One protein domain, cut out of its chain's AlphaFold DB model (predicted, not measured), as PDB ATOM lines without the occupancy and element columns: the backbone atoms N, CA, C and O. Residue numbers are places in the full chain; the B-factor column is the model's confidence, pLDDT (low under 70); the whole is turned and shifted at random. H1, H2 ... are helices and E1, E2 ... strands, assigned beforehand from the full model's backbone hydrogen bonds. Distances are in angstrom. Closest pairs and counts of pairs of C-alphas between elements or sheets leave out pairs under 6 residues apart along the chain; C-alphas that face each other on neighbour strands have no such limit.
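Overview. This is residues 106 to 191 of the 192 residues of an uncharacterized protein of Dictyobacter sp. Uno17 (UniProt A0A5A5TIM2). A small two-stranded hairpin, E1 and E2, sits over two helices, E1 by the first half of the long helix H3 and E2 by the short helix H2, while a third helix, H1, packs along both H2 and H3. Residues 179 to 191, of which 179 to 188 belong to H3, stick out from this body as an arm and make the length. The 86 printed residues hold three named helices and two named strands in the order H1, E1, E2, H2, H3; the sheet E1 - E2 is antiparallel and the class is mostly helix. The whole is only just loose, close to compact, with a radius of gyration of the C-alphas of 14.8 A and spans of 50 by 29 by 21 A.

Along the chain. E1 is residues 129 to 132, 9.2 A long, and E2 is residues 143 to 145, 7.0 A. H3, residues 161 to 188, measures 41.1 A and ends at C-alpha 188 (183.771, 132.782, 161.727). H1, residues 106 to 123, measures 25.8 A from C-alpha 106 (151.815, 159.568, 181.871). H2, residues 149 to 158, measures 14.5 A.

Arrangement. E1 and E2 form an antiparallel hairpin at 163 degrees, with N 131 and O 143 2.7 A apart and N 145 and O 129 2.8 A apart, within hydrogen-bond range. The closest C-alphas of E1 and H3 are Leu 131 and Ala 167, 6.1 A; those of E2 and H2 are Ile 145 and Trp 152, 6.4 A. H1 and H3 touch at C-alphas Ile 117 and Arg 168, 5.2 A, the same way at a shallow tilt of 26 degrees. H1, with residues 114 to 121 alone, touches H2, closest at C-alphas Ile 114 and Val 156, 5.9 A, opposite ways at a shallow tilt of 17 degrees. H2 and H3 are close but not clearly touching, with C-alphas Val 156 and Leu 164 at 6.8 A. H1 and E2 are apart. In H1, H2 and H3 every O i to N i+4 pair is within hydrogen-bond range.

Size, cuts and confidence. The C-alphas of Ala 138 and Gln 191, the two farthest apart, are 51.2 A apart. The printed part has no cut and no long link. Residues 134 to 142 have pLDDT under 70.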
ATOM      1  N   GLU A 106     151.284 160.692 181.093       90.44
ATOM      2  CA  GLU A 106     151.815 159.568 181.871       90.44
ATOM      3  C   GLU A 106     151.233 158.219 181.429       90.44
ATOM      4  O   GLU A 106     151.981 157.246 181.283       90.44
ATOM      5  N   ASP A 107     149.927 158.154 181.164       92.31
ATOM      6  CA  ASP A 107     149.262 156.942 180.673       92.31
ATOM      7  C   ASP A 107     149.719 156.566 179.256       92.31
ATOM      8  O   ASP A 107     149.928 155.383 178.954       92.31
ATOM      9  N   GLN A 108     149.925 157.559 178.388       94.56
ATOM     10  CA  GLN A 108     150.476 157.364 177.047       94.56
ATOM     11  C   GLN A 108     151.913 156.852 177.109       94.56
ATOM     12  O   GLN A 108     152.227 155.859 176.456       94.56
ATOM     13  N   GLU A 109     152.769 157.473 177.924       94.81
ATOM     14  CA  GLU A 109     154.150 157.028 178.116       94.81
ATOM     15  C   GLU A 109     154.186 155.587 178.639       94.81
ATOM     16  O   GLU A 109     154.924 154.746 178.122       94.81
ATOM     17  N   ARG A 110     153.355 155.271 179.639       95.94
ATOM     18  CA  ARG A 110     153.236 153.910 180.165       95.94
ATOM     19  C   ARG A 110     152.836 152.933 179.063       95.94
ATOM     20  O   ARG A 110     153.469 151.890 178.942       95.94
ATOM     21  N   SER A 111     151.820 153.261 178.271       96.88
ATOM     22  CA  SER A 111     151.327 152.393 177.193       96.88
ATOM     23  C   SER A 111     152.401 152.147 176.129       96.88
ATOM     24  O   SER A 111     152.648 150.997 175.775       96.88
ATOM     25  N   GLN A 112     153.118 153.195 175.711       97.50
ATOM     26  CA  GLN A 112     154.238 153.092 174.769       97.50
ATOM     27  C   GLN A 112     155.353 152.192 175.306       97.50
ATOM     28  O   GLN A 112     155.815 151.293 174.607       97.50
ATOM     29  N   LEU A 113     155.752 152.370 176.570       97.62
ATOM     30  CA  LEU A 113     156.763 151.515 177.195       97.62
ATOM     31  C   LEU A 113     156.323 150.048 177.237       97.62
ATOM     32  O   LEU A 113     157.134 149.158 176.983       97.62
ATOM     33  N   ILE A 114     155.053 149.780 177.552       98.00
ATOM     34  CA  ILE A 114     154.503 148.419 177.556       98.00
ATOM     35  C   ILE A 114     154.608 147.801 176.157       98.00
ATOM     36  O   ILE A 114     155.115 146.687 176.027       98.00
ATOM     37  N   GLU A 115     154.172 148.514 175.119       98.06
ATOM     38  CA  GLU A 115     154.251 148.050 173.729       98.06
ATOM     39  C   GLU A 115     155.698 147.766 173.303       98.06
ATOM     40  O   GLU A 115     155.994 146.685 172.790       98.06
ATOM     41  N   GLU A 116     156.621 148.691 173.579       97.81
ATOM     42  CA  GLU A 116     158.047 148.543 173.268       97.81
ATOM     43  C   GLU A 116     158.660 147.313 173.945       97.81
ATOM     44  O   GLU A 116     159.327 146.507 173.292       97.81
ATOM     45  N   ILE A 117     158.402 147.126 175.242       97.44
ATOM     46  CA  ILE A 117     158.890 145.969 176.003       97.44
ATOM     47  C   ILE A 117     158.322 144.673 175.428       97.44
ATOM     48  O   ILE A 117     159.068 143.709 175.270       97.44
ATOM     49  N   MET A 118     157.031 144.629 175.091       98.00
ATOM     50  CA  MET A 118     156.408 143.422 174.545       98.00
ATOM     51  C   MET A 118     156.955 143.069 173.156       98.00
ATOM     52  O   MET A 118     157.227 141.893 172.907       98.00
ATOM     53  N   MET A 119     157.203 144.061 172.292       97.75
ATOM     54  CA  MET A 119     157.862 143.860 170.993       97.75
ATOM     55  C   MET A 119     159.313 143.379 171.144       97.75
ATOM     56  O   MET A 119     159.774 142.510 170.399       97.75
ATOM     57  N   LEU A 120     160.065 143.926 172.104       96.62
ATOM     58  CA  LEU A 120     161.422 143.454 172.402       96.62
ATOM     59  C   LEU A 120     161.402 142.026 172.954       96.62
ATOM     60  O   LEU A 120     162.203 141.199 172.517       96.62
ATOM     61  N   GLY A 121     160.455 141.727 173.845       96.06
ATOM     62  CA  GLY A 121     160.201 140.386 174.357       96.06
ATOM     63  C   GLY A 121     159.963 139.397 173.224       96.06
ATOM     64  O   GLY A 121     160.656 138.387 173.151       96.06
ATOM     65  N   GLU A 122     159.090 139.724 172.270       96.75
ATOM     66  CA  GLU A 122     158.841 138.896 171.086       96.75
ATOM     67  C   GLU A 122     160.126 138.631 170.286       96.75
ATOM     68  O   GLU A 122     160.459 137.482 169.989       96.75
ATOM     69  N   ARG A 123     160.920 139.676 170.011       95.06
ATOM     70  CA  ARG A 123     162.207 139.553 169.299       95.06
ATOM     71  C   ARG A 123     163.229 138.688 170.040       95.06
ATOM     72  O   ARG A 123     164.091 138.084 169.401       95.06
ATOM     73  N   MET A 124     163.152 138.644 171.366       93.62
ATOM     74  CA  MET A 124     163.986 137.807 172.230       93.62
ATOM     75  C   MET A 124     163.429 136.387 172.415       93.62
ATOM     76  O   MET A 124     164.079 135.569 173.068       93.62
ATOM     77  N   GLY A 125     162.243 136.085 171.874       95.69
ATOM     78  CA  GLY A 125     161.528 134.834 172.135       95.69
ATOM     79  C   GLY A 125     161.034 134.720 173.579       95.69
ATOM     80  O   GLY A 125     160.953 133.618 174.114       95.69
ATOM     81  N   TYR A 126     160.762 135.858 174.221       95.50
ATOM     82  CA  TYR A 126     160.362 135.996 175.621       95.50
ATOM     83  C   TYR A 126     161.301 135.259 176.577       95.50
ATOM     84  O   TYR A 126     160.857 134.581 177.503       95.50
ATOM     85  N   SER A 127     162.610 135.354 176.348       94.06
ATOM     86  CA  SER A 127     163.605 134.799 177.261       94.06
ATOM     87  C   SER A 127     163.588 135.527 178.608       94.06
ATOM     88  O   SER A 127     163.126 136.662 178.723       94.06
ATOM     89  N   GLY A 128     164.050 134.849 179.661       92.38
ATOM     90  CA  GLY A 128     164.186 135.492 180.965       92.38
ATOM     91  C   GLY A 128     165.308 136.534 180.954       92.38
ATOM     92  O   GLY A 128     166.343 136.310 180.324       92.38
ATOM     93  N   MET A 129     165.122 137.646 181.667       92.56
ATOM     94  CA  MET A 129     166.147 138.685 181.824       92.56
ATOM     95  C   MET A 129     166.188 139.248 183.244       92.56
ATOM     96  O   MET A 129     165.164 139.329 183.923       92.56
ATOM     97  N   THR A 130     167.377 139.665 183.675       89.56
ATOM     98  CA  THR A 130     167.609 140.284 184.985       89.56
ATOM     99  C   THR A 130     167.728 141.792 184.808       89.56
ATOM    100  O   THR A 130     168.585 142.263 184.070       89.56
ATOM    101  N   LEU A 131     166.880 142.548 185.499       83.31
ATOM    102  CA  LEU A 131     166.779 144.005 185.418       83.31
ATOM    103  C   LEU A 131     167.789 144.735 186.313       83.31
ATOM    104  O   LEU A 131     167.841 145.957 186.309       83.31
ATOM    105  N   GLY A 132     168.616 144.012 187.068       75.62
ATOM    106  CA  GLY A 132     169.559 144.594 188.021       75.62
ATOM    107  C   GLY A 132     168.868 145.250 189.222       75.62
ATOM    108  O   GLY A 132     167.672 145.063 189.469       75.62
ATOM    109  N   ARG A 133     169.642 146.018 189.998       70.75
ATOM    110  CA  ARG A 133     169.184 146.643 191.244       70.75
ATOM    111  C   ARG A 133     168.635 148.048 190.990       70.75
ATOM    112  O   ARG A 133     169.367 148.930 190.550       70.75
ATOM    113  N   LEU A 134     167.370 148.276 191.335       62.31
ATOM    114  CA  LEU A 134     166.783 149.619 191.372       62.31
ATOM    115  C   LEU A 134     167.263 150.357 192.622       62.31
ATOM    116  O   LEU A 134     167.032 149.897 193.739       62.31
ATOM    117  N   ALA A 135     167.897 151.518 192.445       56.59
ATOM    118  CA  ALA A 135     168.441 152.319 193.548       56.59
ATOM    119  C   ALA A 135     167.377 152.780 194.569       56.59
ATOM    120  O   ALA A 135     167.722 153.101 195.702       56.59
ATOM    121  N   ASN A 136     166.092 152.761 194.192       56.38
ATOM    122  CA  ASN A 136     164.990 153.334 194.972       56.38
ATOM    123  C   ASN A 136     163.941 152.309 195.442       56.38
ATOM    124  O   ASN A 136     162.918 152.696 196.004       56.38
ATOM    125  N   CYS A 137     164.163 151.008 195.239       55.25
ATOM    126  CA  CYS A 137     163.276 149.971 195.767       55.25
ATOM    127  C   CYS A 137     163.883 149.412 197.056       55.25
ATOM    128  O   CYS A 137     164.919 148.752 197.025       55.25
ATOM    129  N   ALA A 138     163.243 149.678 198.196       48.44
ATOM    130  CA  ALA A 138     163.622 149.136 199.499       48.44
ATOM    131  C   ALA A 138     163.314 147.627 199.569       48.44
ATOM    132  O   ALA A 138     162.376 147.192 200.231       48.44
ATOM    133  N   GLY A 139     164.082 146.824 198.834       53.56
ATOM    134  CA  GLY A 139     163.964 145.374 198.787       53.56
ATOM    135  C   GLY A 139     165.303 144.729 198.410       53.56
ATOM    136  O   GLY A 139     165.991 145.217 197.512       53.56
ATOM    137  N   PRO A 140     165.719 143.647 199.088       41.06
ATOM    138  CA  PRO A 140     166.902 142.895 198.707       41.06
ATOM    139  C   PRO A 140     166.561 141.991 197.516       41.06
ATOM    140  O   PRO A 140     165.986 140.922 197.691       41.06
ATOM    141  N   GLY A 141     166.911 142.404 196.299       56.66
ATOM    142  CA  GLY A 141     166.867 141.504 195.149       56.66
ATOM    143  C   GLY A 141     167.108 142.198 193.819       56.66
ATOM    144  O   GLY A 141     166.677 143.331 193.615       56.66
ATOM    145  N   ASP A 142     167.795 141.497 192.921       64.31
ATOM    146  CA  ASP A 142     167.741 141.794 191.494       64.31
ATOM    147  C   ASP A 142     166.340 141.427 190.993       64.31
ATOM    148  O   ASP A 142     165.850 140.322 191.242       64.31
ATOM    149  N   PHE A 143     165.668 142.352 190.312       78.19
ATOM    150  CA  PHE A 143     164.391 142.039 189.677       78.19
ATOM    151  C   PHE A 143     164.657 141.203 188.428       78.19
ATOM    152  O   PHE A 143     165.584 141.489 187.674       78.19
ATOM    153  N   ALA A 144     163.847 140.177 188.190       87.00
ATOM    154  CA  ALA A 144     163.951 139.361 186.991       87.00
ATOM    155  C   ALA A 144     162.576 139.171 186.356       87.00
ATOM    156  O   ALA A 144     161.579 138.947 187.045       87.00
ATOM    157  N   ILE A 145     162.544 139.238 185.032       91.62
ATOM    158  CA  ILE A 145     161.404 138.804 184.235       91.62
ATOM    159  C   ILE A 145     161.683 137.359 183.854       91.62
ATOM    160  O   ILE A 145     162.697 137.054 183.227       91.62
ATOM    161  N   LEU A 146     160.802 136.460 184.284       92.88
ATOM    162  CA  LEU A 146     160.884 135.053 183.912       92.88
ATOM    163  C   LEU A 146     160.520 134.874 182.434       92.88
ATOM    164  O   LEU A 146     159.819 135.696 181.846       92.88
ATOM    165  N   GLY A 147     161.007 133.789 181.835       93.69
ATOM    166  CA  GLY A 147     160.707 133.485 180.440       93.69
ATOM    167  C   GLY A 147     159.228 133.153 180.203       93.69
ATOM    168  O   GLY A 147     158.550 132.622 181.083       93.69
ATOM    169  N   GLY A 148     158.757 133.432 178.990       96.44
ATOM    170  CA  GLY A 148     157.393 133.170 178.526       96.44
ATOM    171  C   GLY A 148     156.502 134.415 178.492       96.44
ATOM    172  O   GLY A 148     156.611 135.305 179.333       96.44
ATOM    173  N   VAL A 149     155.588 134.452 177.516       97.38
ATOM    174  CA  VAL A 149     154.689 135.593 177.242       97.38
ATOM    175  C   VAL A 149     153.907 136.016 178.485       97.38
ATOM    176  O   VAL A 149     153.834 137.205 178.790       97.38
ATOM    177  N   ASP A 150     153.381 135.051 179.241       97.56
ATOM    178  CA  ASP A 150     152.563 135.317 180.429       97.56
ATOM    179  C   ASP A 150     153.350 136.043 181.525       97.56
ATOM    180  O   ASP A 150     152.823 136.933 182.193       97.56
ATOM    181  N   CYS A 151     154.629 135.703 181.698       96.56
ATOM    182  CA  CYS A 151     155.493 136.344 182.687       96.56
ATOM    183  C   CYS A 151     155.798 137.795 182.304       96.56
ATOM    184  O   CYS A 151     155.764 138.677 183.164       96.56
ATOM    185  N   TRP A 152     156.040 138.049 181.017       97.12
ATOM    186  CA  TRP A 152     156.253 139.393 180.480       97.12
ATOM    187  C   TRP A 152     154.987 140.242 180.581       97.12
ATOM    188  O   TRP A 152     155.042 141.346 181.118       97.12
ATOM    189  N   SER A 153     153.841 139.700 180.159       97.38
ATOM    190  CA  SER A 153     152.533 140.356 180.270       97.38
ATOM    191  C   SER A 153     152.215 140.707 181.727       97.38
ATOM    192  O   SER A 153     151.930 141.860 182.052       97.38
ATOM    193  N   LYS A 154     152.376 139.744 182.642       96.44
ATOM    194  CA  LYS A 154     152.170 139.973 184.073       96.44
ATOM    195  C   LYS A 154     153.109 141.044 184.621       96.44
ATOM    196  O   LYS A 154     152.667 141.861 185.427       96.44
ATOM    197  N   PHE A 155     154.376 141.055 184.205       95.44
ATOM    198  CA  PHE A 155     155.324 142.091 184.605       95.44
ATOM    199  C   PHE A 155     154.848 143.474 184.152       95.44
ATOM    200  O   PHE A 155     154.676 144.351 184.996       95.44
ATOM    201  N   VAL A 156     154.569 143.668 182.860       96.75
ATOM    202  CA  VAL A 156     154.225 144.994 182.324       96.75
ATOM    203  C   VAL A 156     152.918 145.550 182.898       96.75
ATOM    204  O   VAL A 156     152.800 146.759 183.093       96.75
ATOM    205  N   SER A 157     151.968 144.685 183.269       95.62
ATOM    206  CA  SER A 157     150.728 145.110 183.931       95.62
ATOM    207  C   SER A 157     150.950 145.685 185.333       95.62
ATOM    208  O   SER A 157     150.230 146.600 185.724       95.62
ATOM    209  N   HIS A 158     151.942 145.191 186.082       94.00
ATOM    210  CA  HIS A 158     152.154 145.551 187.495       94.00
ATOM    211  C   HIS A 158     153.398 146.414 187.737       94.00
ATOM    212  O   HIS A 158     153.547 146.991 188.812       94.00
ATOM    213  N   ALA A 159     154.303 146.503 186.763       92.69
ATOM    214  CA  ALA A 159     155.544 147.249 186.883       92.69
ATOM    215  C   ALA A 159     155.280 148.753 187.029       92.69
ATOM    216  O   ALA A 159     154.404 149.314 186.364       92.69
ATOM    217  N   SER A 160     156.073 149.419 187.872       91.94
ATOM    218  CA  SER A 160     156.112 150.881 187.917       91.94
ATOM    219  C   SER A 160     156.701 151.439 186.616       91.94
ATOM    220  O   SER A 160     157.392 150.732 185.883       91.94
ATOM    221  N   ARG A 161     156.469 152.723 186.321       91.44
ATOM    222  CA  ARG A 161     157.047 153.366 185.127       91.44
ATOM    223  C   ARG A 161     158.572 153.243 185.077       91.44
ATOM    224  O   ARG A 161     159.129 152.966 184.022       91.44
ATOM    225  N   GLU A 162     159.234 153.394 186.218       90.44
ATOM    226  CA  GLU A 162     160.689 153.260 186.299       90.44
ATOM    227  C   GLU A 162     161.149 151.833 185.972       90.44
ATOM    228  O   GLU A 162     162.085 151.638 185.199       90.44
ATOM    229  N   MET A 163     160.427 150.827 186.474       92.19
ATOM    230  CA  MET A 163     160.681 149.426 186.130       92.19
ATOM    231  C   MET A 163     160.471 149.154 184.638       92.19
ATOM    232  O   MET A 163     161.239 148.397 184.050       92.19
ATOM    233  N   LEU A 164     159.459 149.767 184.013       95.19
ATOM    234  CA  LEU A 164     159.221 149.640 182.574       95.19
ATOM    235  C   LEU A 164     160.376 150.250 181.763       95.19
ATOM    236  O   LEU A 164     160.908 149.586 180.878       95.19
ATOM    237  N   ARG A 165     160.826 151.467 182.097       94.19
ATOM    238  CA  ARG A 165     161.978 152.109 181.433       94.19
ATOM    239  C   ARG A 165     163.235 151.241 181.535       94.19
ATOM    240  O   ARG A 165     163.872 150.955 180.525       94.19
ATOM    241  N   GLN A 166     163.535 150.736 182.729       92.56
ATOM    242  CA  GLN A 166     164.682 149.857 182.945       92.56
ATOM    243  C   GLN A 166     164.560 148.529 182.183       92.56
ATOM    244  O   GLN A 166     165.544 148.047 181.618       92.56
ATOM    245  N   ALA A 167     163.362 147.936 182.147       94.75
ATOM    246  CA  ALA A 167     163.103 146.712 181.396       94.75
ATOM    247  C   ALA A 167     163.289 146.901 179.897       94.75
ATOM    248  O   ALA A 167     163.934 146.070 179.259       94.75
ATOM    249  N   ARG A 168     162.798 148.016 179.355       96.12
ATOM    250  CA  ARG A 168     163.014 148.399 177.963       96.12
ATOM    251  C   ARG A 168     164.506 148.506 177.657       96.12
ATOM    252  O   ARG A 168     164.985 147.852 176.733       96.12
ATOM    253  N   ASP A 169     165.242 149.289 178.441       93.69
ATOM    254  CA  ASP A 169     166.665 149.538 178.195       93.69
ATOM    255  C   ASP A 169     167.474 148.231 178.283       93.69
ATOM    256  O   ASP A 169     168.282 147.925 177.404       93.69
ATOM    257  N   THR A 170     167.184 147.395 179.284       93.06
ATOM    258  CA  THR A 170     167.806 146.071 179.452       93.06
ATOM    259  C   THR A 170     167.511 145.151 178.264       93.06
ATOM    260  O   THR A 170     168.428 144.531 177.715       93.06
ATOM    261  N   ALA A 171     166.255 145.086 177.814       94.06
ATOM    262  CA  ALA A 171     165.862 144.283 176.659       94.06
ATOM    263  C   ALA A 171     166.542 144.754 175.364       94.06
ATOM    264  O   ALA A 171     167.023 143.922 174.592       94.06
ATOM    265  N   TYR A 172     166.665 146.068 175.143       93.62
ATOM    266  CA  TYR A 172     167.418 146.616 174.010       93.62
ATOM    267  C   TYR A 172     168.869 146.127 174.002       93.62
ATOM    268  O   TYR A 172     169.331 145.607 172.983       93.62
ATOM    269  N   TYR A 173     169.567 146.215 175.138       90.12
ATOM    270  CA  TYR A 173     170.942 145.722 175.249       90.12
ATOM    271  C   TYR A 173     171.053 144.223 174.948       90.12
ATOM    272  O   TYR A 173     171.982 143.803 174.250       90.12
ATOM    273  N   HIS A 174     170.098 143.412 175.414       88.94
ATOM    274  CA  HIS A 174     170.063 141.982 175.108       88.94
ATOM    275  C   HIS A 174     169.870 141.709 173.614       88.94
ATOM    276  O   HIS A 174     170.598 140.893 173.042       88.94
ATOM    277  N   VAL A 175     168.926 142.396 172.968       90.81
ATOM    278  CA  VAL A 175     168.649 142.233 171.535       90.81
ATOM    279  C   VAL A 175     169.861 142.632 170.694       90.81
ATOM    280  O   VAL A 175     170.277 141.869 169.817       90.81
ATOM    281  N   GLU A 176     170.462 143.791 170.961       89.31
ATOM    282  CA  GLU A 176     171.638 144.252 170.219       89.31
ATOM    283  C   GLU A 176     172.859 143.356 170.447       89.31
ATOM    284  O   GLU A 176     173.564 142.999 169.498       89.31
ATOM    285  N   GLY A 177     173.109 142.968 171.701       84.50
ATOM    286  CA  GLY A 177     174.194 142.057 172.054       84.50
ATOM    287  C   GLY A 177     174.050 140.708 171.351       84.50
ATOM    288  O   GLY A 177     175.016 140.184 170.791       84.50
ATOM    289  N   TYR A 178     172.828 140.172 171.299       78.88
ATOM    290  CA  TYR A 178     172.527 138.930 170.597       78.88
ATOM    291  C   TYR A 178     172.761 139.039 169.083       78.88
ATOM    292  O   TYR A 178     173.365 138.148 168.479       78.88
ATOM    293  N   GLN A 179     172.348 140.147 168.461       81.69
ATOM    294  CA  GLN A 179     172.578 140.392 167.034       81.69
ATOM    295  C   GLN A 179     174.072 140.463 166.694       81.69
ATOM    296  O   GLN A 179     174.515 139.783 165.763       81.69
ATOM    297  N   LYS A 180     174.858 141.212 167.479       83.38
ATOM    298  CA  LYS A 180     176.317 141.320 167.307       83.38
ATOM    299  C   LYS A 180     177.005 139.960 167.461       83.38
ATOM    300  O   LYS A 180     177.845 139.596 166.638       83.38
ATOM    301  N   SER A 181     176.612 139.167 168.458       77.56
ATOM    302  CA  SER A 181     177.143 137.809 168.654       77.56
ATOM    303  C   SER A 181     176.815 136.878 167.481       77.56
ATOM    304  O   SER A 181     177.691 136.155 167.005       77.56
ATOM    305  N   ARG A 182     175.585 136.927 166.943       80.25
ATOM    306  CA  ARG A 182     175.217 136.139 165.751       80.25
ATOM    307  C   ARG A 182     175.982 136.555 164.498       80.25
ATOM    308  O   ARG A 182     176.298 135.687 163.688       80.25
ATOM    309  N   GLN A 183     176.258 137.846 164.311       82.44
ATOM    310  CA  GLN A 183     177.062 138.324 163.181       82.44
ATOM    311  C   GLN A 183     178.485 137.758 163.241       82.44
ATOM    312  O   GLN A 183     178.919 137.143 162.270       82.44
ATOM    313  N   ARG A 184     179.145 137.834 164.406       82.56
ATOM    314  CA  ARG A 184     180.487 137.254 164.608       82.56
ATOM    315  C   ARG A 184     180.536 135.755 164.312       82.56
ATOM    316  O   ARG A 184     181.449 135.293 163.639       82.56
ATOM    317  N   LEU A 185     179.538 134.991 164.765       82.25
ATOM    318  CA  LEU A 185     179.474 133.551 164.486       82.25
ATOM    319  C   LEU A 185     179.350 133.248 162.984       82.25
ATOM    320  O   LEU A 185     179.991 132.320 162.499       82.25
ATOM    321  N   LYS A 186     178.566 134.040 162.241       86.44
ATOM    322  CA  LYS A 186     178.435 133.900 160.780       86.44
ATOM    323  C   LYS A 186     179.716 134.262 160.027       86.44
ATOM    324  O   LYS A 186     179.949 133.731 158.947       86.44
ATOM    325  N   GLU A 187     180.503 135.201 160.541       88.44
ATOM    326  CA  GLU A 187     181.798 135.566 159.958       88.44
ATOM    327  C   GLU A 187     182.826 134.455 160.179       88.44
ATOM    328  O   GLU A 187     183.480 134.039 159.225       88.44
ATOM    329  N   LEU A 188     182.891 133.905 161.395       86.06
ATOM    330  CA  LEU A 188     183.771 132.782 161.727       86.06
ATOM    331  C   LEU A 188     183.436 131.524 160.912       86.06
ATOM    332  O   LEU A 188     184.339 130.867 160.401       86.06
ATOM    333  N   SER A 189     182.150 131.218 160.709       84.50
ATOM    334  CA  SER A 189     181.733 130.049 159.921       84.50
ATOM    335  C   SER A 189     182.035 130.158 158.424       84.50
ATOM    336  O   SER A 189     181.939 129.161 157.724       84.50
ATOM    337  N   LYS A 190     182.330 131.356 157.903       85.12
ATOM    338  CA  LYS A 190     182.720 131.564 156.496       85.12
ATOM    339  C   LYS A 190     184.226 131.426 156.264       85.12
ATOM    340  O   LYS A 190     184.655 131.423 155.117       85.12
ATOM    341  N   GLN A 191     185.014 131.389 157.338       79.38
ATOM    342  CA  GLN A 191     186.472 131.249 157.291       79.38
ATOM    343  C   GLN A 191     186.934 129.791 157.436       79.38
ATOM    344  O   GLN A 191     188.127 129.526 157.327       79.38
TER     345      GLN A 191